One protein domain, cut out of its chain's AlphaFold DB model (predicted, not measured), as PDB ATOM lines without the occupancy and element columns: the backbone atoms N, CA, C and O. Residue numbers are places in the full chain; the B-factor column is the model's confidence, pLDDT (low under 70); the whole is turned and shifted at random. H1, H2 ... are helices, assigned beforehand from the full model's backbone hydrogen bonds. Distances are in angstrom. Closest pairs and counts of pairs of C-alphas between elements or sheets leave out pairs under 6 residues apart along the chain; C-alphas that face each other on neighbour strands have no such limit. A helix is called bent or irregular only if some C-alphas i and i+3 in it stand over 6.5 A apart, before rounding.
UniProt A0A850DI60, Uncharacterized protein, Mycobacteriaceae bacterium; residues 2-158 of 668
ATOM      1  N   LEU A   2     -32.176 -35.274 -16.477       63.56
ATOM      2  CA  LEU A   2     -31.976 -36.275 -15.409       63.56
ATOM      3  C   LEU A   2     -32.027 -35.734 -13.966       63.56
ATOM      4  O   LEU A   2     -32.249 -36.501 -13.040       63.56
ATOM      5  N   LEU A   3     -31.807 -34.431 -13.755       71.19
ATOM      6  CA  LEU A   3     -31.697 -33.868 -12.404       71.19
ATOM      7  C   LEU A   3     -33.016 -33.879 -11.599       71.19
ATOM      8  O   LEU A   3     -32.957 -34.233 -10.428       71.19
ATOM      9  N   PRO A   4     -34.193 -33.568 -12.180       76.12
ATOM     10  CA  PRO A   4     -35.470 -33.694 -11.470       76.12
ATOM     11  C   PRO A   4     -35.798 -35.131 -11.041       76.12
ATOM     12  O   PRO A   4     -36.268 -35.336  -9.926       76.12
ATOM     13  N   MET A   5     -35.456 -36.129 -11.868       73.19
ATOM     14  CA  MET A   5     -35.705 -37.549 -11.569       73.19
ATOM     15  C   MET A   5     -35.002 -38.032 -10.294       73.19
ATOM     16  O   MET A   5     -35.467 -38.974  -9.658       73.19
ATOM     17  N   LEU A   6     -33.910 -37.370  -9.892       78.25
ATOM     18  CA  LEU A   6     -33.199 -37.657  -8.642       78.25
ATOM     19  C   LEU A   6     -34.113 -37.562  -7.412       78.25
ATOM     20  O   LEU A   6     -33.872 -38.241  -6.420       78.25
ATOM     21  N   PHE A   7     -35.132 -36.704  -7.473       80.31
ATOM     22  CA  PHE A   7     -36.064 -36.458  -6.375       80.31
ATOM     23  C   PHE A   7     -37.376 -37.242  -6.527       80.31
ATOM     24  O   PHE A   7     -38.210 -37.240  -5.624       80.31
ATOM     25  N   GLU A   8     -37.575 -37.928  -7.653       76.44
ATOM     26  CA  GLU A   8     -38.793 -38.691  -7.935       76.44
ATOM     27  C   GLU A   8     -38.671 -40.155  -7.491       76.44
ATOM     28  O   GLU A   8     -39.647 -40.690  -6.972       76.44
ATOM     29  N   ASP A   9     -37.484 -40.760  -7.611       69.88
ATOM     30  CA  ASP A   9     -37.210 -42.154  -7.236       69.88
ATOM     31  C   ASP A   9     -36.671 -42.276  -5.797       69.88
ATOM     32  O   ASP A   9     -35.571 -41.819  -5.473       69.88
ATOM     33  N   ASP A  10     -37.439 -42.938  -4.931       59.84
ATOM     34  CA  ASP A  10     -37.102 -43.127  -3.519       59.84
ATOM     35  C   ASP A  10     -35.861 -44.016  -3.294       59.84
ATOM     36  O   ASP A  10     -35.301 -43.993  -2.197       59.84
ATOM     37  N   GLY A  11     -35.410 -44.801  -4.283       58.22
ATOM     38  CA  GLY A  11     -34.280 -45.733  -4.169       58.22
ATOM     39  C   GLY A  11     -32.893 -45.109  -4.369       58.22
ATOM     40  O   GLY A  11     -31.899 -45.645  -3.875       58.22
ATOM     41  N   LEU A  12     -32.809 -43.953  -5.033       61.47
ATOM     42  CA  LEU A  12     -31.536 -43.326  -5.427       61.47
ATOM     43  C   LEU A  12     -30.804 -42.608  -4.282       61.47
ATOM     44  O   LEU A  12     -29.634 -42.250  -4.425       61.47
ATOM     45  N   GLY A  13     -31.462 -42.417  -3.133       59.28
ATOM     46  CA  GLY A  13     -30.878 -41.748  -1.969       59.28
ATOM     47  C   GLY A  13     -29.579 -42.408  -1.493       59.28
ATOM     48  O   GLY A  13     -28.576 -41.729  -1.290       59.28
ATOM     49  N   SER A  14     -29.568 -43.735  -1.367       60.06
ATOM     50  CA  SER A  14     -28.415 -44.491  -0.847       60.06
ATOM     51  C   SER A  14     -27.146 -44.373  -1.711       60.06
ATOM     52  O   SER A  14     -26.034 -44.396  -1.184       60.06
ATOM     53  N   GLU A  15     -27.305 -44.134  -3.014       59.28
ATOM     54  CA  GLU A  15     -26.211 -43.977  -3.979       59.28
ATOM     55  C   GLU A  15     -25.581 -42.566  -3.948       59.28
ATOM     56  O   GLU A  15     -24.448 -42.375  -4.395       59.28
ATOM     57  N   LEU A  16     -26.264 -41.561  -3.376       61.91
ATOM     58  CA  LEU A  16     -25.765 -40.176  -3.281       61.91
ATOM     59  C   LEU A  16     -24.602 -40.009  -2.291       61.91
ATOM     60  O   LEU A  16     -23.739 -39.148  -2.499       61.91
ATOM     61  N   GLU A  17     -24.571 -40.811  -1.222       57.03
ATOM     62  CA  GLU A  17     -23.475 -40.821  -0.241       57.03
ATOM     63  C   GLU A  17     -22.270 -41.660  -0.717       57.03
ATOM     64  O   GLU A  17     -21.192 -41.586  -0.122       57.03
ATOM     65  N   PHE A  18     -22.406 -42.417  -1.814       54.03
ATOM     66  CA  PHE A  18     -21.337 -43.261  -2.336       54.03
ATOM     67  C   PHE A  18     -20.230 -42.419  -2.996       54.03
ATOM     68  O   PHE A  18     -20.419 -41.743  -4.011       54.03
ATOM     69  N   THR A  19     -19.023 -42.459  -2.423       51.19
ATOM     70  CA  THR A  19     -17.836 -41.781  -2.967       51.19
ATOM     71  C   THR A  19     -16.822 -42.792  -3.491       51.19
ATOM     72  O   THR A  19     -16.242 -43.546  -2.708       51.19
ATOM     73  N   PHE A  20     -16.520 -42.750  -4.791       39.56
ATOM     74  CA  PHE A  20     -15.435 -43.530  -5.391       39.56
ATOM     75  C   PHE A  20     -14.214 -42.622  -5.617       39.56
ATOM     76  O   PHE A  20     -14.327 -41.554  -6.216       39.56
ATOM     77  N   PHE A  21     -13.044 -42.995  -5.085       36.38
ATOM     78  CA  PHE A  21     -11.780 -42.235  -5.200       36.38
ATOM     79  C   PHE A  21     -11.841 -40.740  -4.812       36.38
ATOM     80  O   PHE A  21     -11.102 -39.921  -5.352       36.38
ATOM     81  N   GLY A  22     -12.693 -40.370  -3.850       45.22
ATOM     82  CA  GLY A  22     -12.810 -38.979  -3.388       45.22
ATOM     83  C   GLY A  22     -13.589 -38.056  -4.334       45.22
ATOM     84  O   GLY A  22     -13.620 -36.847  -4.113       45.22
ATOM     85  N   THR A  23     -14.245 -38.612  -5.354       50.12
ATOM     86  CA  THR A  23     -15.211 -37.920  -6.214       50.12
ATOM     87  C   THR A  23     -16.564 -38.615  -6.092       50.12
ATOM     88  O   THR A  23     -16.707 -39.761  -6.509       50.12
ATOM     89  N   GLY A  24     -17.542 -37.950  -5.473       64.62
ATOM     90  CA  GLY A  24     -18.909 -38.461  -5.309       64.62
ATOM     91  C   GLY A  24     -19.939 -37.617  -6.055       64.62
ATOM     92  O   GLY A  24     -19.662 -36.471  -6.424       64.62
ATOM     93  N   PHE A  25     -21.135 -38.178  -6.244       70.62
ATOM     94  CA  PHE A  25     -22.246 -37.523  -6.941       70.62
ATOM     95  C   PHE A  25     -22.625 -36.188  -6.276       70.62
ATOM     96  O   PHE A  25     -22.764 -35.174  -6.956       70.62
ATOM     97  N   ASN A  26     -22.644 -36.147  -4.939       77.31
ATOM     98  CA  ASN A  26     -22.898 -34.932  -4.160       77.31
ATOM     99  C   ASN A  26     -21.894 -33.795  -4.479       77.31
ATOM    100  O   ASN A  26     -22.282 -32.669  -4.786       77.31
ATOM    101  N   THR A  27     -20.591 -34.091  -4.565       76.06
ATOM    102  CA  THR A  27     -19.572 -33.084  -4.929       76.06
ATOM    103  C   THR A  27     -19.775 -32.519  -6.341       76.06
ATOM    104  O   THR A  27     -19.464 -31.352  -6.588       76.06
ATOM    105  N   ALA A  28     -20.283 -33.323  -7.279       77.50
ATOM    106  CA  ALA A  28     -20.611 -32.861  -8.625       77.50
ATOM    107  C   ALA A  28     -21.851 -31.949  -8.623       77.50
ATOM    108  O   ALA A  28     -21.820 -30.896  -9.259       77.50
ATOM    109  N   LEU A  29     -22.891 -32.300  -7.856       83.56
ATOM    110  CA  LEU A  29     -24.091 -31.472  -7.692       83.56
ATOM    111  C   LEU A  29     -23.770 -30.109  -7.073       83.56
ATOM    112  O   LEU A  29     -24.224 -29.091  -7.585       83.56
ATOM    113  N   LEU A  30     -22.925 -30.064  -6.038       83.94
ATOM    114  CA  LEU A  30     -22.499 -28.805  -5.418       83.94
ATOM    115  C   LEU A  30     -21.713 -27.909  -6.382       83.94
ATOM    116  O   LEU A  30     -21.921 -26.698  -6.401       83.94
ATOM    117  N   LYS A  31     -20.840 -28.493  -7.215       81.94
ATOM    118  CA  LYS A  31     -20.113 -27.747  -8.257       81.94
ATOM    119  C   LYS A  31     -21.042 -27.210  -9.344       81.94
ATOM    120  O   LYS A  31     -20.812 -26.121  -9.856       81.94
ATOM    121  N   LEU A  32     -22.075 -27.961  -9.720       83.75
ATOM    122  CA  LEU A  32     -23.086 -27.474 -10.661       83.75
ATOM    123  C   LEU A  32     -23.902 -26.337 -10.037       83.75
ATOM    124  O   LEU A  32     -24.059 -25.292 -10.659       83.75
ATOM    125  N   ALA A  33     -24.323 -26.493  -8.780       88.12
ATOM    126  CA  ALA A  33     -25.052 -25.474  -8.030       88.12
ATOM    127  C   ALA A  33     -24.250 -24.177  -7.838       88.12
ATOM    128  O   ALA A  33     -24.832 -23.097  -7.818       88.12
ATOM    129  N   SER A  34     -22.922 -24.256  -7.693       86.38
ATOM    130  CA  SER A  34     -22.076 -23.060  -7.586       86.38
ATOM    131  C   SER A  34     -21.927 -22.305  -8.906       86.38
ATOM    132  O   SER A  34     -21.602 -21.122  -8.889       86.38
ATOM    133  N   ASN A  35     -22.138 -22.982 -10.038       87.06
ATOM    134  CA  ASN A  35     -21.942 -22.417 -11.372       87.06
ATOM    135  C   ASN A  35     -23.253 -21.945 -12.021       87.06
ATOM    136  O   ASN A  35     -23.201 -21.127 -12.936       87.06
ATOM    137  N   ASP A  36     -24.406 -22.448 -11.566       89.81
ATOM    138  CA  ASP A  36     -25.719 -22.149 -12.140       89.81
ATOM    139  C   ASP A  36     -26.797 -21.936 -11.046       89.81
ATOM    140  O   ASP A  36     -27.189 -22.886 -10.352       89.81
ATOM    141  N   PRO A  37     -27.328 -20.702 -10.902       87.62
ATOM    142  CA  PRO A  37     -28.400 -20.382  -9.955       87.62
ATOM    143  C   PRO A  37     -29.711 -21.152 -10.179       87.62
ATOM    144  O   PRO A  37     -30.432 -21.425  -9.215       87.62
ATOM    145  N   ALA A  38     -30.037 -21.520 -11.421       88.44
ATOM    146  CA  ALA A  38     -31.244 -22.286 -11.726       88.44
ATOM    147  C   ALA A  38     -31.115 -23.727 -11.210       88.44
ATOM    148  O   ALA A  38     -32.043 -24.255 -10.596       88.44
ATOM    149  N   ILE A  39     -29.932 -24.331 -11.369       87.31
ATOM    150  CA  ILE A  39     -29.628 -25.659 -10.813       87.31
ATOM    151  C   ILE A  39     -29.647 -25.616  -9.286       87.31
ATOM    152  O   ILE A  39     -30.214 -26.504  -8.654       87.31
ATOM    153  N   ARG A  40     -29.074 -24.573  -8.677       92.69
ATOM    154  CA  ARG A  40     -29.106 -24.395  -7.221       92.69
ATOM    155  C   ARG A  40     -30.537 -24.340  -6.683       92.69
ATOM    156  O   ARG A  40     -30.844 -25.031  -5.716       92.69
ATOM    157  N   THR A  41     -31.398 -23.559  -7.330       92.19
ATOM    158  CA  THR A  41     -32.817 -23.429  -6.969       92.19
ATOM    159  C   THR A  41     -33.523 -24.783  -7.074       92.19
ATOM    160  O   THR A  41     -34.122 -25.235  -6.103       92.19
ATOM    161  N   MET A  42     -33.329 -25.490  -8.193       91.19
ATOM    162  CA  MET A  42     -33.890 -26.824  -8.427       91.19
ATOM    163  C   MET A  42     -33.450 -27.852  -7.378       91.19
ATOM    164  O   MET A  42     -34.261 -28.661  -6.938       91.19
ATOM    165  N   LEU A  43     -32.181 -27.833  -6.959       91.62
ATOM    166  CA  LEU A  43     -31.676 -28.753  -5.937       91.62
ATOM    167  C   LEU A  43     -32.290 -28.484  -4.559       91.62
ATOM    168  O   LEU A  43     -32.600 -29.432  -3.840       91.62
ATOM    169  N   ILE A  44     -32.468 -27.211  -4.190       93.62
ATOM    170  CA  ILE A  44     -33.103 -26.831  -2.922       93.62
ATOM    171  C   ILE A  44     -34.581 -27.243  -2.940       93.62
ATOM    172  O   ILE A  44     -35.031 -27.888  -1.995       93.62
ATOM    173  N   ASP A  45     -35.302 -26.929  -4.020       93.44
ATOM    174  CA  ASP A  45     -36.718 -27.281  -4.190       93.44
ATOM    175  C   ASP A  45     -36.930 -28.793  -4.176       93.44
ATOM    176  O   ASP A  45     -37.785 -29.291  -3.446       93.44
ATOM    177  N   GLY A  46     -36.100 -29.536  -4.911       91.44
ATOM    178  CA  GLY A  46     -36.146 -30.994  -4.942       91.44
ATOM    179  C   GLY A  46     -35.898 -31.620  -3.569       91.44
ATOM    180  O   GLY A  46     -36.640 -32.512  -3.161       91.44
ATOM    181  N   CYS A  47     -34.908 -31.124  -2.812       92.00
ATOM    182  CA  CYS A  47     -34.656 -31.603  -1.450       92.00
ATOM    183  C   CYS A  47     -35.855 -31.335  -0.532       92.00
ATOM    184  O   CYS A  47     -36.281 -32.229   0.192       92.00
ATOM    185  N   VAL A  48     -36.406 -30.118  -0.546       93.69
ATOM    186  CA  VAL A  48     -37.533 -29.749   0.322       93.69
ATOM    187  C   VAL A  48     -38.789 -30.545  -0.039       93.69
ATOM    188  O   VAL A  48     -39.425 -31.098   0.858       93.69
ATOM    189  N   ALA A  49     -39.104 -30.689  -1.328       91.38
ATOM    190  CA  ALA A  49     -40.247 -31.465  -1.804       91.38
ATOM    191  C   ALA A  49     -40.137 -32.954  -1.433       91.38
ATOM    192  O   ALA A  49     -41.100 -33.540  -0.939       91.38
ATOM    193  N   LEU A  50     -38.955 -33.558  -1.600       89.56
ATOM    194  CA  LEU A  50     -38.712 -34.952  -1.217       89.56
ATOM    195  C   LEU A  50     -38.832 -35.152   0.301       89.56
ATOM    196  O   LEU A  50     -39.433 -36.122   0.757       89.56
ATOM    197  N   LEU A  51     -38.309 -34.221   1.102       91.31
ATOM    198  CA  LEU A  51     -38.413 -34.289   2.561       91.31
ATOM    199  C   LEU A  51     -39.853 -34.089   3.061       91.31
ATOM    200  O   LEU A  51     -40.219 -34.687   4.071       91.31
ATOM    201  N   LEU A  52     -40.664 -33.289   2.357       90.62
ATOM    202  CA  LEU A  52     -42.096 -33.130   2.633       90.62
ATOM    203  C   LEU A  52     -42.892 -34.384   2.269       90.62
ATOM    204  O   LEU A  52     -43.813 -34.751   2.993       90.62
ATOM    205  N   ARG A  53     -42.525 -35.055   1.169       88.88
ATOM    206  CA  ARG A  53     -43.132 -36.328   0.758       88.88
ATOM    207  C   ARG A  53     -42.876 -37.443   1.776       88.88
ATOM    208  O   ARG A  53     -43.711 -38.329   1.934       88.88
ATOM    209  N   GLY A  54     -41.749 -37.378   2.485       82.06
ATOM    210  CA  GLY A  54     -41.355 -38.387   3.463       82.06
ATOM    211  C   GLY A  54     -40.851 -39.673   2.803       82.06
ATOM    212  O   GLY A  54     -40.676 -39.751   1.591       82.06
ATOM    213  N   GLY A  55     -40.546 -40.682   3.618       81.88
ATOM    214  CA  GLY A  55     -39.949 -41.932   3.149       81.88
ATOM    215  C   GLY A  55     -39.124 -42.629   4.227       81.88
ATOM    216  O   GLY A  55     -39.098 -42.218   5.390       81.88
ATOM    217  N   ARG A  56     -38.421 -43.704   3.848       78.38
ATOM    218  CA  ARG A  56     -37.559 -44.446   4.780       78.38
ATOM    219  C   ARG A  56     -36.372 -43.576   5.228       78.38
ATOM    220  O   ARG A  56     -35.750 -42.936   4.378       78.38
ATOM    221  N   PRO A  57     -35.969 -43.602   6.513       78.00
ATOM    222  CA  PRO A  57     -34.896 -42.741   7.025       78.00
ATOM    223  C   PRO A  57     -33.569 -42.834   6.256       78.00
ATOM    224  O   PRO A  57     -32.911 -41.812   6.051       78.00
ATOM    225  N   GLY A  58     -33.198 -44.037   5.800       71.75
ATOM    226  CA  GLY A  58     -31.987 -44.270   5.004       71.75
ATOM    227  C   GLY A  58     -31.986 -43.555   3.650       71.75
ATOM    228  O   GLY A  58     -30.927 -43.152   3.182       71.75
ATOM    229  N   ASN A  59     -33.164 -43.309   3.071       79.00
ATOM    230  CA  ASN A  59     -33.301 -42.656   1.769       79.00
ATOM    231  C   ASN A  59     -33.372 -41.129   1.908       79.00
ATOM    232  O   ASN A  59     -32.949 -40.419   1.005       79.00
ATOM    233  N   LEU A  60     -33.850 -40.617   3.050       83.69
ATOM    234  CA  LEU A  60     -33.973 -39.176   3.310       83.69
ATOM    235  C   LEU A  60     -32.659 -38.532   3.775       83.69
ATOM    236  O   LEU A  60     -32.376 -37.376   3.457       83.69
ATOM    237  N   ARG A  61     -31.844 -39.263   4.547       83.31
ATOM    238  CA  ARG A  61     -30.600 -38.745   5.141       83.31
ATOM    239  C   ARG A  61     -29.613 -38.151   4.111       83.31
ATOM    240  O   ARG A  61     -29.124 -37.051   4.378       83.31
ATOM    241  N   PRO A  62     -29.367 -38.772   2.946       82.69
ATOM    242  CA  PRO A  62     -28.501 -38.216   1.900       82.69
ATOM    243  C   PRO A  62     -28.950 -36.836   1.398       82.69
ATOM    244  O   PRO A  62     -28.121 -35.953   1.178       82.69
ATOM    245  N   PHE A  63     -30.262 -36.598   1.302       87.12
ATOM    246  CA  PHE A  63     -30.816 -35.306   0.884       87.12
ATOM    247  C   PHE A  63     -30.731 -34.239   1.979       87.12
ATOM    248  O   PHE A  63     -30.519 -33.068   1.674       87.12
ATOM    249  N   ILE A  64     -30.795 -34.624   3.260       89.12
ATOM    250  CA  ILE A  64     -30.470 -33.718   4.376       89.12
ATOM    251  C   ILE A  64     -28.992 -33.302   4.302       89.12
ATOM    252  O   ILE A  64     -28.660 -32.140   4.547       89.12
ATOM    253  N   THR A  65     -28.088 -34.228   3.967       86.88
ATOM    254  CA  THR A  65     -26.656 -33.932   3.791       86.88
ATOM    255  C   THR A  65     -26.435 -32.961   2.628       86.88
ATOM    256  O   THR A  65     -25.840 -31.905   2.839       86.88
ATOM    257  N   LEU A  66     -26.988 -33.258   1.446       87.25
ATOM    258  CA  LEU A  66     -26.928 -32.384   0.267       87.25
ATOM    259  C   LEU A  66     -27.478 -30.980   0.575       87.25
ATOM    260  O   LEU A  66     -26.833 -29.980   0.267       87.25
ATOM    261  N   HIS A  67     -28.633 -30.893   1.242       92.94
ATOM    262  CA  HIS A  67     -29.241 -29.623   1.651       92.94
ATOM    263  C   HIS A  67     -28.329 -28.794   2.566       92.94
ATOM    264  O   HIS A  67     -28.127 -27.599   2.335       92.94
ATOM    265  N   ASN A  68     -27.722 -29.424   3.576       89.19
ATOM    266  CA  ASN A  68     -26.802 -28.736   4.480       89.19
ATOM    267  C   ASN A  68     -25.541 -28.238   3.756       89.19
ATOM    268  O   ASN A  68     -25.067 -27.137   4.046       89.19
ATOM    269  N   GLU A  69     -25.007 -29.025   2.818       88.19
ATOM    270  CA  GLU A  69     -23.811 -28.675   2.045       88.19
ATOM    271  C   GLU A  69     -24.068 -27.584   0.998       88.19
ATOM    272  O   GLU A  69     -23.170 -26.790   0.714       88.19
ATOM    273  N   LEU A  70     -25.305 -27.454   0.501       90.00
ATOM    274  CA  LEU A  70     -25.724 -26.310  -0.316       90.00
ATOM    275  C   LEU A  70     -25.676 -24.983   0.457       90.00
ATOM    276  O   LEU A  70     -25.716 -23.923  -0.172       90.00
ATOM    277  N   ALA A  71     -25.579 -25.025   1.791       87.44
ATOM    278  CA  ALA A  71     -25.482 -23.857   2.661       87.44
ATOM    279  C   ALA A  71     -26.570 -22.812   2.352       87.44
ATOM    280  O   ALA A  71     -26.272 -21.647   2.090       87.44
ATOM    281  N   VAL A  72     -27.834 -23.253   2.345       91.94
ATOM    282  CA  VAL A  72     -28.996 -22.419   1.995       91.94
ATOM    283  C   VAL A  72     -29.027 -21.137   2.839       91.94
ATOM    284  O   VAL A  72     -28.900 -21.171   4.071       91.94
ATOM    285  N   THR A  73     -29.152 -20.003   2.153       91.38
ATOM    286  CA  THR A  73     -29.111 -18.656   2.739       91.38
ATOM    287  C   THR A  73     -30.440 -18.284   3.409       91.38
ATOM    288  O   THR A  73     -31.482 -18.838   3.052       91.38
ATOM    289  N   PRO A  74     -30.457 -17.322   4.355       88.94
ATOM    290  CA  PRO A  74     -31.702 -16.848   4.962       88.94
ATOM    291  C   PRO A  74     -32.731 -16.349   3.939       88.94
ATOM    292  O   PRO A  74     -33.917 -16.598   4.110       88.94
ATOM    293  N   GLN A  75     -32.292 -15.711   2.850       89.06
ATOM    294  CA  GLN A  75     -33.166 -15.224   1.778       89.06
ATOM    295  C   GLN A  75     -33.790 -16.377   0.976       89.06
ATOM    296  O   GLN A  75     -34.983 -16.353   0.692       89.06
ATOM    297  N   GLU A  76     -33.013 -17.418   0.661       92.00
ATOM    298  CA  GLU A  76     -33.520 -18.628  -0.007       92.00
ATOM    299  C   GLU A  76     -34.495 -19.421   0.878       92.00
ATOM    300  O   GLU A  76     -35.433 -20.033   0.361       92.00
ATOM    301  N   ILE A  77     -34.286 -19.394   2.200       93.31
ATOM    302  CA  ILE A  77     -35.223 -19.937   3.194       93.31
ATOM    303  C   ILE A  77     -36.486 -19.074   3.250       93.31
ATOM    304  O   ILE A  77     -37.579 -19.628   3.272       93.31
ATOM    305  N   GLY A  78     -36.340 -17.745   3.212       88.25
ATOM    306  CA  GLY A  78     -37.432 -16.768   3.203       88.25
ATOM    307  C   GLY A  78     -38.468 -17.030   2.110       88.25
ATOM    308  O   GLY A  78     -39.665 -17.009   2.374       88.25
ATOM    309  N   ILE A  79     -38.006 -17.379   0.905       93.00
ATOM    310  CA  ILE A  79     -38.865 -17.739  -0.240       93.00
ATOM    311  C   ILE A  79     -39.712 -19.000   0.038       93.00
ATOM    312  O   ILE A  79     -40.766 -19.172  -0.563       93.00
ATOM    313  N   ARG A  80     -39.269 -19.874   0.952       94.69
ATOM    314  CA  ARG A  80     -39.830 -21.213   1.221       94.69
ATOM    315  C   ARG A  80     -40.283 -21.389   2.673       94.69
ATOM    316  O   ARG A  80     -40.280 -22.503   3.197       94.69
ATOM    317  N   ILE A  81     -40.622 -20.302   3.370       93.06
ATOM    318  CA  ILE A  81     -40.977 -20.353   4.800       93.06
ATOM    319  C   ILE A  81     -42.139 -21.314   5.064       93.06
ATOM    320  O   ILE A  81     -42.086 -22.058   6.046       93.06
ATOM    321  N   SER A  82     -43.147 -21.345   4.187       91.38
ATOM    322  CA  SER A  82     -44.275 -22.283   4.281       91.38
ATOM    323  C   SER A  82     -43.806 -23.736   4.289       91.38
ATOM    324  O   SER A  82     -44.219 -24.516   5.145       91.38
ATOM    325  N   ASP A  83     -42.887 -24.077   3.390       94.62
ATOM    326  CA  ASP A  83     -42.433 -25.449   3.172       94.62
ATOM    327  C   ASP A  83     -41.563 -25.924   4.338       94.62
ATOM    328  O   ASP A  83     -41.758 -27.016   4.869       94.62
ATOM    329  N   TYR A  84     -40.654 -25.072   4.825       94.75
ATOM    330  CA  TYR A  84     -39.889 -25.382   6.035       94.75
ATOM    331  C   TYR A  84     -40.775 -25.460   7.279       94.75
ATOM    332  O   TYR A  84     -40.500 -26.275   8.158       94.75
ATOM    333  N   THR A  85     -41.834 -24.652   7.362       94.00
ATOM    334  CA  THR A  85     -42.805 -24.728   8.464       94.00
ATOM    335  C   THR A  85     -43.576 -26.046   8.414       94.00
ATOM    336  O   THR A  85     -43.727 -26.693   9.445       94.00
ATOM    337  N   ALA A  86     -43.979 -26.511   7.229       92.88
ATOM    338  CA  ALA A  86     -44.616 -27.816   7.062       92.88
ATOM    339  C   ALA A  86     -43.680 -28.977   7.454       92.88
ATOM    340  O   ALA A  86     -44.106 -29.915   8.129       92.88
ATOM    341  N   LEU A  87     -42.378 -28.881   7.146       94.25
ATOM    342  CA  LEU A  87     -41.372 -29.880   7.544       94.25
ATOM    343  C   LEU A  87     -41.216 -30.044   9.067       94.25
ATOM    344  O   LEU A  87     -40.685 -31.058   9.523       94.25
ATOM    345  N   VAL A  88     -41.674 -29.085   9.877       92.62
ATOM    346  CA  VAL A  88     -41.658 -29.199  11.344       92.62
ATOM    347  C   VAL A  88     -42.565 -30.334  11.846       92.62
ATOM    348  O   VAL A  88     -42.304 -30.905  12.909       92.62
ATOM    349  N   ALA A  89     -43.588 -30.697  11.070       89.12
ATOM    350  CA  ALA A  89     -44.502 -31.793  11.374       89.12
ATOM    351  C   ALA A  89     -44.019 -33.167  10.865       89.12
ATOM    352  O   ALA A  89     -44.727 -34.152  11.040       89.12
ATOM    353  N   ALA A  90     -42.827 -33.262  10.262       89.38
ATOM    354  CA  ALA A  90     -42.315 -34.522   9.727       89.38
ATOM    355  C   ALA A  90     -42.093 -35.594  10.816       89.38
ATOM    356  O   ALA A  90     -41.713 -35.294  11.955       89.38
ATOM    357  N   ASP A  91     -42.255 -36.868  10.447       83.94
ATOM    358  CA  ASP A  91     -42.055 -38.002  11.362       83.94
ATOM    359  C   ASP A  91     -40.595 -38.122  11.817       83.94
ATOM    360  O   ASP A  91     -40.302 -38.329  12.999       83.94
ATOM    361  N   LEU A  92     -39.654 -37.933  10.886       85.38
ATOM    362  CA  LEU A  92     -38.228 -38.104  11.136       85.38
ATOM    363  C   LEU A  92     -37.618 -36.871  11.827       85.38
ATOM    364  O   LEU A  92     -37.450 -35.809  11.229       85.38
ATOM    365  N   GLY A  93     -37.176 -37.036  13.077       87.50
ATOM    366  CA  GLY A  93     -36.638 -35.935  13.888       87.50
ATOM    367  C   GLY A  93     -35.411 -35.209  13.308       87.50
ATOM    368  O   GLY A  93     -35.185 -34.045  13.639       87.50
ATOM    369  N   THR A  94     -34.619 -35.831  12.424       89.38
ATOM    370  CA  THR A  94     -33.500 -35.149  11.737       89.38
ATOM    371  C   THR A  94     -33.978 -34.140  10.692       89.38
ATOM    372  O   THR A  94     -33.329 -33.107  10.522       89.38
ATOM    373  N   VAL A  95     -35.125 -34.391  10.053       92.19
ATOM    374  CA  VAL A  95     -35.785 -33.455   9.128       92.19
ATOM    375  C   VAL A  95     -36.314 -32.256   9.903       92.19
ATOM    376  O   VAL A  95     -36.008 -31.115   9.560       92.19
ATOM    377  N   VAL A  96     -36.991 -32.511  11.028       93.19
ATOM    378  CA  VAL A  96     -37.476 -31.458  11.932       93.19
ATOM    379  C   VAL A  96     -36.315 -30.616  12.474       93.19
ATOM    380  O   VAL A  96     -36.405 -29.392  12.508       93.19
ATOM    381  N   ALA A  97     -35.181 -31.232  12.832       91.38
ATOM    382  CA  ALA A  97     -33.981 -30.513  13.283       91.38
ATOM    383  C   ALA A  97     -33.371 -29.613  12.196       91.38
ATOM    384  O   ALA A  97     -32.862 -28.527  12.492       91.38
ATOM    385  N   MET A  98     -33.379 -30.073  10.943       94.00
ATOM    386  CA  MET A  98     -32.924 -29.295   9.790       94.00
ATOM    387  C   MET A  98     -33.866 -28.109   9.537       94.00
ATOM    388  O   MET A  98     -33.392 -26.976   9.442       94.00
ATOM    389  N   ALA A  99     -35.180 -28.347   9.512       94.00
ATOM    390  CA  ALA A  99     -36.200 -27.317   9.335       94.00
ATOM    391  C   ALA A  99     -36.150 -26.263  10.452       94.00
ATOM    392  O   ALA A  99     -36.032 -25.073  10.169       94.00
ATOM    393  N   GLN A 100     -36.100 -26.693  11.718       94.50
ATOM    394  CA  GLN A 100     -35.961 -25.813  12.881       94.50
ATOM    395  C   GLN A 100     -34.718 -24.913  12.781       94.50
ATOM    396  O   GLN A 100     -34.771 -23.728  13.103       94.50
ATOM    397  N   ARG A 101     -33.587 -25.450  12.308       94.06
ATOM    398  CA  ARG A 101     -32.352 -24.675  12.111       94.06
ATOM    399  C   ARG A 101     -32.482 -23.646  10.986       94.06
ATOM    400  O   ARG A 101     -31.945 -22.551  11.123       94.06
ATOM    401  N   CYS A 102     -33.154 -23.993   9.891       93.56
ATOM    402  CA  CYS A 102     -33.380 -23.086   8.765       93.56
ATOM    403  C   CYS A 102     -34.329 -21.949   9.155       93.56
ATOM    404  O   CYS A 102     -33.992 -20.784   8.969       93.56
ATOM    405  N   LEU A 103     -35.456 -22.270   9.792       94.06
ATOM    406  CA  LEU A 103     -36.424 -21.276  10.260       94.06
ATOM    407  C   LEU A 103     -35.814 -20.336  11.307       94.06
ATOM    408  O   LEU A 103     -36.051 -19.135  11.254       94.06
ATOM    409  N   ARG A 104     -34.940 -20.843  12.188       91.75
ATOM    410  CA  ARG A 104     -34.187 -19.996  13.123       91.75
ATOM    411  C   ARG A 104     -33.234 -19.026  12.422       91.75
ATOM    412  O   ARG A 104     -33.124 -17.885  12.849       91.75
ATOM    413  N   LYS A 105     -32.569 -19.443  11.339       90.38
ATOM    414  CA  LYS A 105     -31.742 -18.533  10.525       90.38
ATOM    415  C   LYS A 105     -32.583 -17.456   9.829       90.38
ATOM    416  O   LYS A 105     -32.109 -16.335   9.682       90.38
ATOM    417  N   ALA A 106     -33.793 -17.795   9.381       90.69
ATOM    418  CA  ALA A 106     -34.717 -16.831   8.783       90.69
ATOM    419  C   ALA A 106     -35.245 -15.830   9.825       90.69
ATOM    420  O   ALA A 106     -35.295 -14.637   9.546       90.69
ATOM    421  N   ASP A 107     -35.549 -16.294  11.036       89.00
ATOM    422  CA  ASP A 107     -35.933 -15.455  12.179       89.00
ATOM    423  C   ASP A 107     -34.816 -14.492  12.599       89.00
ATOM    424  O   ASP A 107     -35.041 -13.292  12.712       89.00
ATOM    425  N   GLU A 108     -33.574 -14.978  12.709       87.31
ATOM    426  CA  GLU A 108     -32.399 -14.131  12.978       87.31
ATOM    427  C   GLU A 108     -32.166 -13.071  11.880       87.31
ATOM    428  O   GLU A 108     -31.572 -12.027  12.152       87.31
ATOM    429  N   ALA A 109     -32.650 -13.312  10.658       87.56
ATOM    430  CA  ALA A 109     -32.617 -12.367   9.542       87.56
ATOM    431  C   ALA A 109     -33.871 -11.470   9.442       87.56
ATOM    432  O   ALA A 109     -33.961 -10.671   8.510       87.56
ATOM    433  N   GLY A 110     -34.830 -11.591  10.368       86.38
ATOM    434  CA  GLY A 110     -36.074 -10.815  10.380       86.38
ATOM    435  C   GLY A 110     -37.083 -11.214   9.299       86.38
ATOM    436  O   GLY A 110     -37.938 -10.412   8.941       86.38
ATOM    437  N   LEU A 111     -36.965 -12.424   8.746       89.44
ATOM    438  CA  LEU A 111     -37.823 -12.928   7.668       89.44
ATOM    439  C   LEU A 111     -38.970 -13.815   8.175       89.44
ATOM    440  O   LEU A 111     -39.833 -14.178   7.384       89.44
ATOM    441  N   LEU A 112     -38.984 -14.190   9.459       90.31
ATOM    442  CA  LEU A 112     -40.015 -15.043  10.054       90.31
ATOM    443  C   LEU A 112     -41.019 -14.211  10.864       90.31
ATOM    444  O   LEU A 112     -40.634 -13.435  11.734       90.31
ATOM    445  N   GLU A 113     -42.311 -14.412  10.615       88.62
ATOM    446  CA  GLU A 113     -43.371 -13.777  11.401       88.62
ATOM    447  C   GLU A 113     -43.538 -14.438  12.779       88.62
ATOM    448  O   GLU A 113     -43.455 -15.662  12.925       88.62
ATOM    449  N   THR A 114     -43.845 -13.634  13.803       84.62
ATOM    450  CA  THR A 114     -43.996 -14.113  15.187       84.62
ATOM    451  C   THR A 114     -45.132 -15.132  15.352       84.62
ATOM    452  O   THR A 114     -45.006 -16.057  16.154       84.62
ATOM    453  N   ASP A 115     -46.214 -15.021  14.575       86.25
ATOM    454  CA  ASP A 115     -47.324 -15.988  14.608       86.25
ATOM    455  C   ASP A 115     -46.902 -17.357  14.054       86.25
ATOM    456  O   ASP A 115     -47.227 -18.400  14.628       86.25
ATOM    457  N   THR A 116     -46.071 -17.365  13.010       89.19
ATOM    458  CA  THR A 116     -45.457 -18.585  12.471       89.19
ATOM    459  C   THR A 116     -44.526 -19.228  13.503       89.19
ATOM    460  O   THR A 116     -44.559 -20.445  13.695       89.19
ATOM    461  N   LEU A 117     -43.747 -18.433  14.249       90.12
ATOM    462  CA  LEU A 117     -42.914 -18.941  15.347       90.12
ATOM    463  C   LEU A 117     -43.744 -19.603  16.462       90.12
ATOM    464  O   LEU A 117     -43.333 -20.642  16.987       90.12
ATOM    465  N   LEU A 118     -44.907 -19.045  16.812       88.19
ATOM    466  CA  LEU A 118     -45.822 -19.648  17.787       88.19
ATOM    467  C   LEU A 118     -46.365 -21.000  17.297       88.19
ATOM    468  O   LEU A 118     -46.366 -21.965  18.064       88.19
ATOM    469  N   ALA A 119     -46.742 -21.108  16.020       88.12
ATOM    470  CA  ALA A 119     -47.196 -22.364  15.416       88.12
ATOM    471  C   ALA A 119     -46.089 -23.441  15.379       88.12
ATOM    472  O   ALA A 119     -46.322 -24.608  15.722       88.12
ATOM    473  N   ILE A 120     -44.856 -23.044  15.040       92.94
ATOM    474  CA  ILE A 120     -43.674 -23.919  15.085       92.94
ATOM    475  C   ILE A 120     -43.419 -24.395  16.522       92.94
ATOM    476  O   ILE A 120     -43.180 -25.582  16.754       92.94
ATOM    477  N   ALA A 121     -43.485 -23.484  17.500       90.12
ATOM    478  CA  ALA A 121     -43.267 -23.803  18.906       90.12
ATOM    479  C   ALA A 121     -44.316 -24.788  19.437       90.12
ATOM    480  O   ALA A 121     -43.938 -25.782  20.057       90.12
ATOM    481  N   ALA A 122     -45.599 -24.565  19.139       87.81
ATOM    482  CA  ALA A 122     -46.683 -25.463  19.529       87.81
ATOM    483  C   ALA A 122     -46.464 -26.891  19.001       87.81
ATOM    484  O   ALA A 122     -46.666 -27.855  19.736       87.81
ATOM    485  N   THR A 123     -45.976 -27.027  17.765       90.06
ATOM    486  CA  THR A 123     -45.703 -28.334  17.150       90.06
ATOM    487  C   THR A 123     -44.462 -29.013  17.746       90.06
ATOM    488  O   THR A 123     -44.520 -30.176  18.141       90.06
ATOM    489  N   ILE A 124     -43.327 -28.309  17.858       91.12
ATOM    490  CA  ILE A 124     -42.058 -28.919  18.307       91.12
ATOM    491  C   ILE A 124     -42.072 -29.255  19.801       91.12
ATOM    492  O   ILE A 124     -41.485 -30.260  20.205       91.12
ATOM    493  N   LEU A 125     -42.719 -28.437  20.637       89.62
ATOM    494  CA  LEU A 125     -42.721 -28.628  22.092       89.62
ATOM    495  C   LEU A 125     -43.540 -29.845  22.546       89.62
ATOM    496  O   LEU A 125     -43.308 -30.332  23.650       89.62
ATOM    497  N   GLN A 126     -44.432 -30.367  21.699       85.44
ATOM    498  CA  GLN A 126     -45.181 -31.605  21.954       85.44
ATOM    499  C   GLN A 126     -44.395 -32.873  21.597       85.44
ATOM    500  O   GLN A 126     -44.842 -33.987  21.878       85.44
ATOM    501  N   ARG A 127     -43.223 -32.740  20.966       85.50
ATOM    502  CA  ARG A 127     -42.456 -33.902  20.525       85.50
ATOM    503  C   ARG A 127     -41.593 -34.505  21.637       85.50
ATOM    504  O   ARG A 127     -41.149 -33.827  22.562       85.50
ATOM    505  N   LYS A 128     -41.293 -35.804  21.519       82.81
ATOM    506  CA  LYS A 128     -40.526 -36.572  22.523       82.81
ATOM    507  C   LYS A 128     -39.008 -36.319  22.457       82.81
ATOM    508  O   LYS A 128     -38.276 -36.672  23.386       82.81
ATOM    509  N   GLU A 129     -38.490 -35.703  21.390       86.06
ATOM    510  CA  GLU A 129     -37.054 -35.471  21.206       86.06
ATOM    511  C   GLU A 129     -36.540 -34.282  22.038       86.06
ATOM    512  O   GLU A 129     -36.565 -33.122  21.620       86.06
ATOM    513  N   LYS A 130     -35.949 -34.583  23.205       81.50
ATOM    514  CA  LYS A 130     -35.408 -33.595  24.168       81.50
ATOM    515  C   LYS A 130     -34.481 -32.534  23.540       81.50
ATOM    516  O   LYS A 130     -34.443 -31.399  24.009       81.50
ATOM    517  N   GLY A 131     -33.732 -32.880  22.487       81.94
ATOM    518  CA  GLY A 131     -32.853 -31.946  21.768       81.94
ATOM    519  C   GLY A 131     -33.605 -30.869  20.974       81.94
ATOM    520  O   GLY A 131     -33.231 -29.696  21.041       81.94
ATOM    521  N   LEU A 132     -34.684 -31.249  20.282       87.81
ATOM    522  CA  LEU A 132     -35.550 -30.332  19.531       87.81
ATOM    523  C   LEU A 132     -36.313 -29.411  20.481       87.81
ATOM    524  O   LEU A 132     -36.287 -28.194  20.307       87.81
ATOM    525  N   VAL A 133     -36.892 -29.985  21.543       88.56
ATOM    526  CA  VAL A 133     -37.622 -29.250  22.588       88.56
ATOM    527  C   VAL A 133     -36.715 -28.236  23.284       88.56
ATOM    528  O   VAL A 133     -37.091 -27.075  23.450       88.56
ATOM    529  N   LYS A 134     -35.485 -28.623  23.651       85.44
ATOM    530  CA  LYS A 134     -34.512 -27.710  24.276       85.44
ATOM    531  C   LYS A 134     -34.121 -26.565  23.340       85.44
ATOM    532  O   LYS A 134     -34.035 -25.415  23.781       85.44
ATOM    533  N   THR A 135     -33.881 -26.873  22.066       87.75
ATOM    534  CA  THR A 135     -33.532 -25.872  21.048       87.75
ATOM    535  C   THR A 135     -34.697 -24.907  20.831       87.75
ATOM    536  O   THR A 135     -34.489 -23.697  20.887       87.75
ATOM    537  N   GLN A 136     -35.928 -25.423  20.738       92.19
ATOM    538  CA  GLN A 136     -37.139 -24.613  20.598       92.19
ATOM    539  C   GLN A 136     -37.373 -23.727  21.816       92.19
ATOM    540  O   GLN A 136     -37.614 -22.537  21.677       92.19
ATOM    541  N   THR A 137     -37.224 -24.274  23.023       87.31
ATOM    542  CA  THR A 137     -37.364 -23.519  24.276       87.31
ATOM    543  C   THR A 137     -36.365 -22.365  24.347       87.31
ATOM    544  O   THR A 137     -36.694 -21.267  24.794       87.31
ATOM    545  N   THR A 138     -35.128 -22.604  23.907       89.31
ATOM    546  CA  THR A 138     -34.082 -21.571  23.867       89.31
ATOM    547  C   THR A 138     -34.442 -20.481  22.863       89.31
ATOM    548  O   THR A 138     -34.325 -19.299  23.181       89.31
ATOM    549  N   TRP A 139     -34.924 -20.880  21.688       91.62
ATOM    550  CA  TRP A 139     -35.335 -19.969  20.629       91.62
ATOM    551  C   TRP A 139     -36.542 -19.112  21.037       91.62
ATOM    552  O   TRP A 139     -36.457 -17.890  20.975       91.62
ATOM    553  N   VAL A 140     -37.599 -19.709  21.593       88.38
ATOM    554  CA  VAL A 140     -38.779 -18.993  22.115       88.38
ATOM    555  C   VAL A 140     -38.392 -17.991  23.209       88.38
ATOM    556  O   VAL A 140     -38.852 -16.851  23.201       88.38
ATOM    557  N   ARG A 141     -37.487 -18.360  24.130       86.38
ATOM    558  CA  ARG A 141     -36.975 -17.432  25.158       86.38
ATOM    559  C   ARG A 141     -36.162 -16.283  24.572       86.38
ATOM    560  O   ARG A 141     -36.172 -15.195  25.144       86.38
ATOM    561  N   GLN A 142     -35.424 -16.524  23.491       85.31
ATOM    562  CA  GLN A 142     -34.675 -15.492  22.780       85.31
ATOM    563  C   GLN A 142     -35.639 -14.535  22.064       85.31
ATOM    564  O   GLN A 142     -35.547 -13.331  22.285       85.31
ATOM    565  N   ALA A 143     -36.616 -15.057  21.320       84.12
ATOM    566  CA  ALA A 143     -37.641 -14.262  20.648       84.12
ATOM    567  C   ALA A 143     -38.458 -13.415  21.640       84.12
ATOM    568  O   ALA A 143     -38.653 -12.225  21.422       84.12
ATOM    569  N   ALA A 144     -38.823 -13.970  22.800       85.31
ATOM    570  CA  ALA A 144     -39.547 -13.252  23.854       85.31
ATOM    571  C   ALA A 144     -38.752 -12.089  24.487       85.31
ATOM    572  O   ALA A 144     -39.335 -11.230  25.149       85.31
ATOM    573  N   ARG A 145     -37.419 -12.065  24.331       83.75
ATOM    574  CA  ARG A 145     -36.575 -10.921  24.723       83.75
ATOM    575  C   ARG A 145     -36.531  -9.849  23.638       83.75
ATOM    576  O   ARG A 145     -36.417  -8.679  23.981       83.75
ATOM    577  N   CYS A 146     -36.597 -10.251  22.371       80.94
ATOM    578  CA  CYS A 146     -36.570  -9.351  21.219       80.94
ATOM    579  C   CYS A 146     -37.942  -8.723  20.912       80.94
ATOM    580  O   CYS A 146     -37.974  -7.629  20.364       80.94
ATOM    581  N   HIS A 147     -39.039  -9.374  21.322       80.62
ATOM    582  CA  HIS A 147     -40.431  -8.959  21.088       80.62
ATOM    583  C   HIS A 147     -41.211  -8.797  22.407       80.62
ATOM    584  O   HIS A 147     -41.989  -9.686  22.786       80.62
ATOM    585  N   PRO A 148     -40.990  -7.705  23.168       77.62
ATOM    586  CA  PRO A 148     -41.662  -7.466  24.449       77.62
ATOM    587  C   PRO A 148     -43.196  -7.519  24.369       77.62
ATOM    588  O   PRO A 148     -43.841  -7.969  25.315       77.62
ATOM    589  N   GLU A 149     -43.764  -7.105  23.240       82.31
ATOM    590  CA  GLU A 149     -45.195  -7.031  22.942       82.31
ATOM    591  C   GLU A 149     -45.883  -8.400  22.810       82.31
ATOM    592  O   GLU A 149     -47.067  -8.512  23.117       82.31
ATOM    593  N   ARG A 150     -45.149  -9.461  22.437       82.38
ATOM    594  CA  ARG A 150     -45.657 -10.851  22.332       82.38
ATOM    595  C   ARG A 150     -45.054 -11.793  23.378       82.38
ATOM    596  O   ARG A 150     -45.214 -13.012  23.311       82.38
ATOM    597  N   LYS A 151     -44.349 -11.248  24.375       82.38
ATOM    598  CA  LYS A 151     -43.633 -12.018  25.404       82.38
ATOM    599  C   LYS A 151     -44.541 -12.977  26.181       82.38
ATOM    600  O   LYS A 151     -44.106 -14.084  26.496       82.38
ATOM    601  N   ALA A 152     -45.763 -12.558  26.513       80.88
ATOM    602  CA  ALA A 152     -46.715 -13.387  27.254       80.88
ATOM    603  C   ALA A 152     -47.117 -14.632  26.445       80.88
ATOM    604  O   ALA A 152     -46.976 -15.746  26.947       80.88
ATOM    605  N   ASP A 153     -47.499 -14.446  25.179       82.81
ATOM    606  CA  ASP A 153     -47.890 -15.526  24.264       82.81
ATOM    607  C   ASP A 153     -46.742 -16.519  24.037       82.81
ATOM    608  O   ASP A 153     -46.916 -17.732  24.147       82.81
ATOM    609  N   LEU A 154     -45.530 -16.006  23.790       84.31
ATOM    610  CA  LEU A 154     -44.337 -16.828  23.580       84.31
ATOM    611  C   LEU A 154     -44.000 -17.662  24.820       84.31
ATOM    612  O   LEU A 154     -43.717 -18.853  24.705       84.31
ATOM    613  N   LEU A 155     -44.053 -17.082  26.021       83.56
ATOM    614  CA  LEU A 155     -43.767 -17.826  27.250       83.56
ATOM    615  C   LEU A 155     -44.882 -18.812  27.624       83.56
ATOM    616  O   LEU A 155     -44.571 -19.858  28.193       83.56
ATOM    617  N   ALA A 156     -46.139 -18.529  27.270       83.31
ATOM    618  CA  ALA A 156     -47.260 -19.439  27.492       83.31
ATOM    619  C   ALA A 156     -47.076 -20.776  26.753       83.31
ATOM    620  O   ALA A 156     -47.406 -21.822  27.306       83.31
ATOM    621  N   THR A 157     -46.450 -20.776  25.566       80.62
ATOM    622  CA  THR A 157     -46.145 -22.024  24.831       80.62
ATOM    623  C   THR A 157     -45.188 -22.967  25.572       80.62
ATOM    624  O   THR A 157     -45.156 -24.158  25.279       80.62
ATOM    625  N   LEU A 158     -44.421 -22.470  26.552       80.00
ATOM    626  CA  LEU A 158     -43.460 -23.266  27.325       80.00
ATOM    627  C   LEU A 158     -44.079 -23.976  28.541       80.00
ATOM    628  O   LEU A 158     -43.381 -24.747  29.205       80.00
TER     629      LEU A 158
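Overview. This is residues 2 to 158 of the 668 residues of an uncharacterized protein of Mycobacteriaceae bacterium (UniProt A0A850DI60). The chain winds back and forth along one long axis as a loose solenoid of helices in two rows: H3, H5, H8 and H10 in one, H4, H7, H9 and H11 in the other. Helices of one row run the same way, and the two rows run opposite ways; of the short helices, H1 lies near H4, H2 packs on H5 at residues 58 to 63, and H6, between H5 and H7 along the chain, packs on H8 at residues 102 to 106. The printed part has 157 residues with eleven named helices, H1 to H11 in chain order, and no named strand: all helix. It is compact, with a radius of gyration of the C-alphas of 16.8 A, yet elongated, spanning 54 by 31 by 25 A.

Along the chain. H1, residues 2 to 5, begins at C-alpha 2 (-31.976, -36.275, -15.409). H2 is residues 13 to 16, H3 25 to 35 and H4 37 to 53, 24.2 A long. H5, residues 57 to 69, is only just irregular: C-alphas 59 and 62 are 6.54 A apart. H6 is residues 74 to 78 and H7 81 to 87. H8, residues 93 to 108, is 22.2 A long and begins at C-alpha 93 (-36.638, -35.935, 13.888). H9 is residues 114 to 125, and H10, residues 130 to 146, is 24.5 A long. H11, residues 148 to 156, is irregular, with C-alphas 149 and 152 7.8 A apart, and ends at C-alpha 156 (-47.260, -19.439, 27.492).

Arrangement. H1 is close to but not clearly touching H4; their closest C-alphas, Pro 4 and Gly 46, are 7.1 A apart. H2 touches H5, at residues 58 to 63 alone; the closest C-alphas, Gly 13 and Asn 59, are 4.5 A apart. H3 and H4 touch only at the corner, closest at C-alphas 33 and 40, 4.3 A. H4 and H5 form a helical hairpin at a shallow tilt of 30 degrees, closest at C-alphas 47 and 63, 5.8 A. H4 touches H7 with residues 48 to 52 alone, closest at C-alphas 52 and 87, 5.9 A. H6 touches H8, closest at C-alphas 74 and 106, 4.9 A. H7 and H8 form a hairpin at 21 degrees, closest at C-alphas 84 and 99, 5.3 A. H8, H9 and H10 form an up and down bundle, each running against the one before. H9 and H10 form a hairpin, closest at C-alphas 125 and 133, 5.2 A; so do H10 and H11, at C-alphas 144 and 151, 4.5 A. Every O i to N i+4 pair is within hydrogen-bond range in H3, H4, H6, H7, H8, H9 and H10; H5 has 7 of 9 and H11 3 of 5, and H1 and H2 are too short for such a pair.

Size, cuts and confidence. The C-alphas farthest apart, of Phe 21 and Glu 149, are 56.1 A apart. The printed part has no cut and no long link. Mean pLDDT of the printed part is 83.7; residue 2 and residues 9 to 24 are under 70.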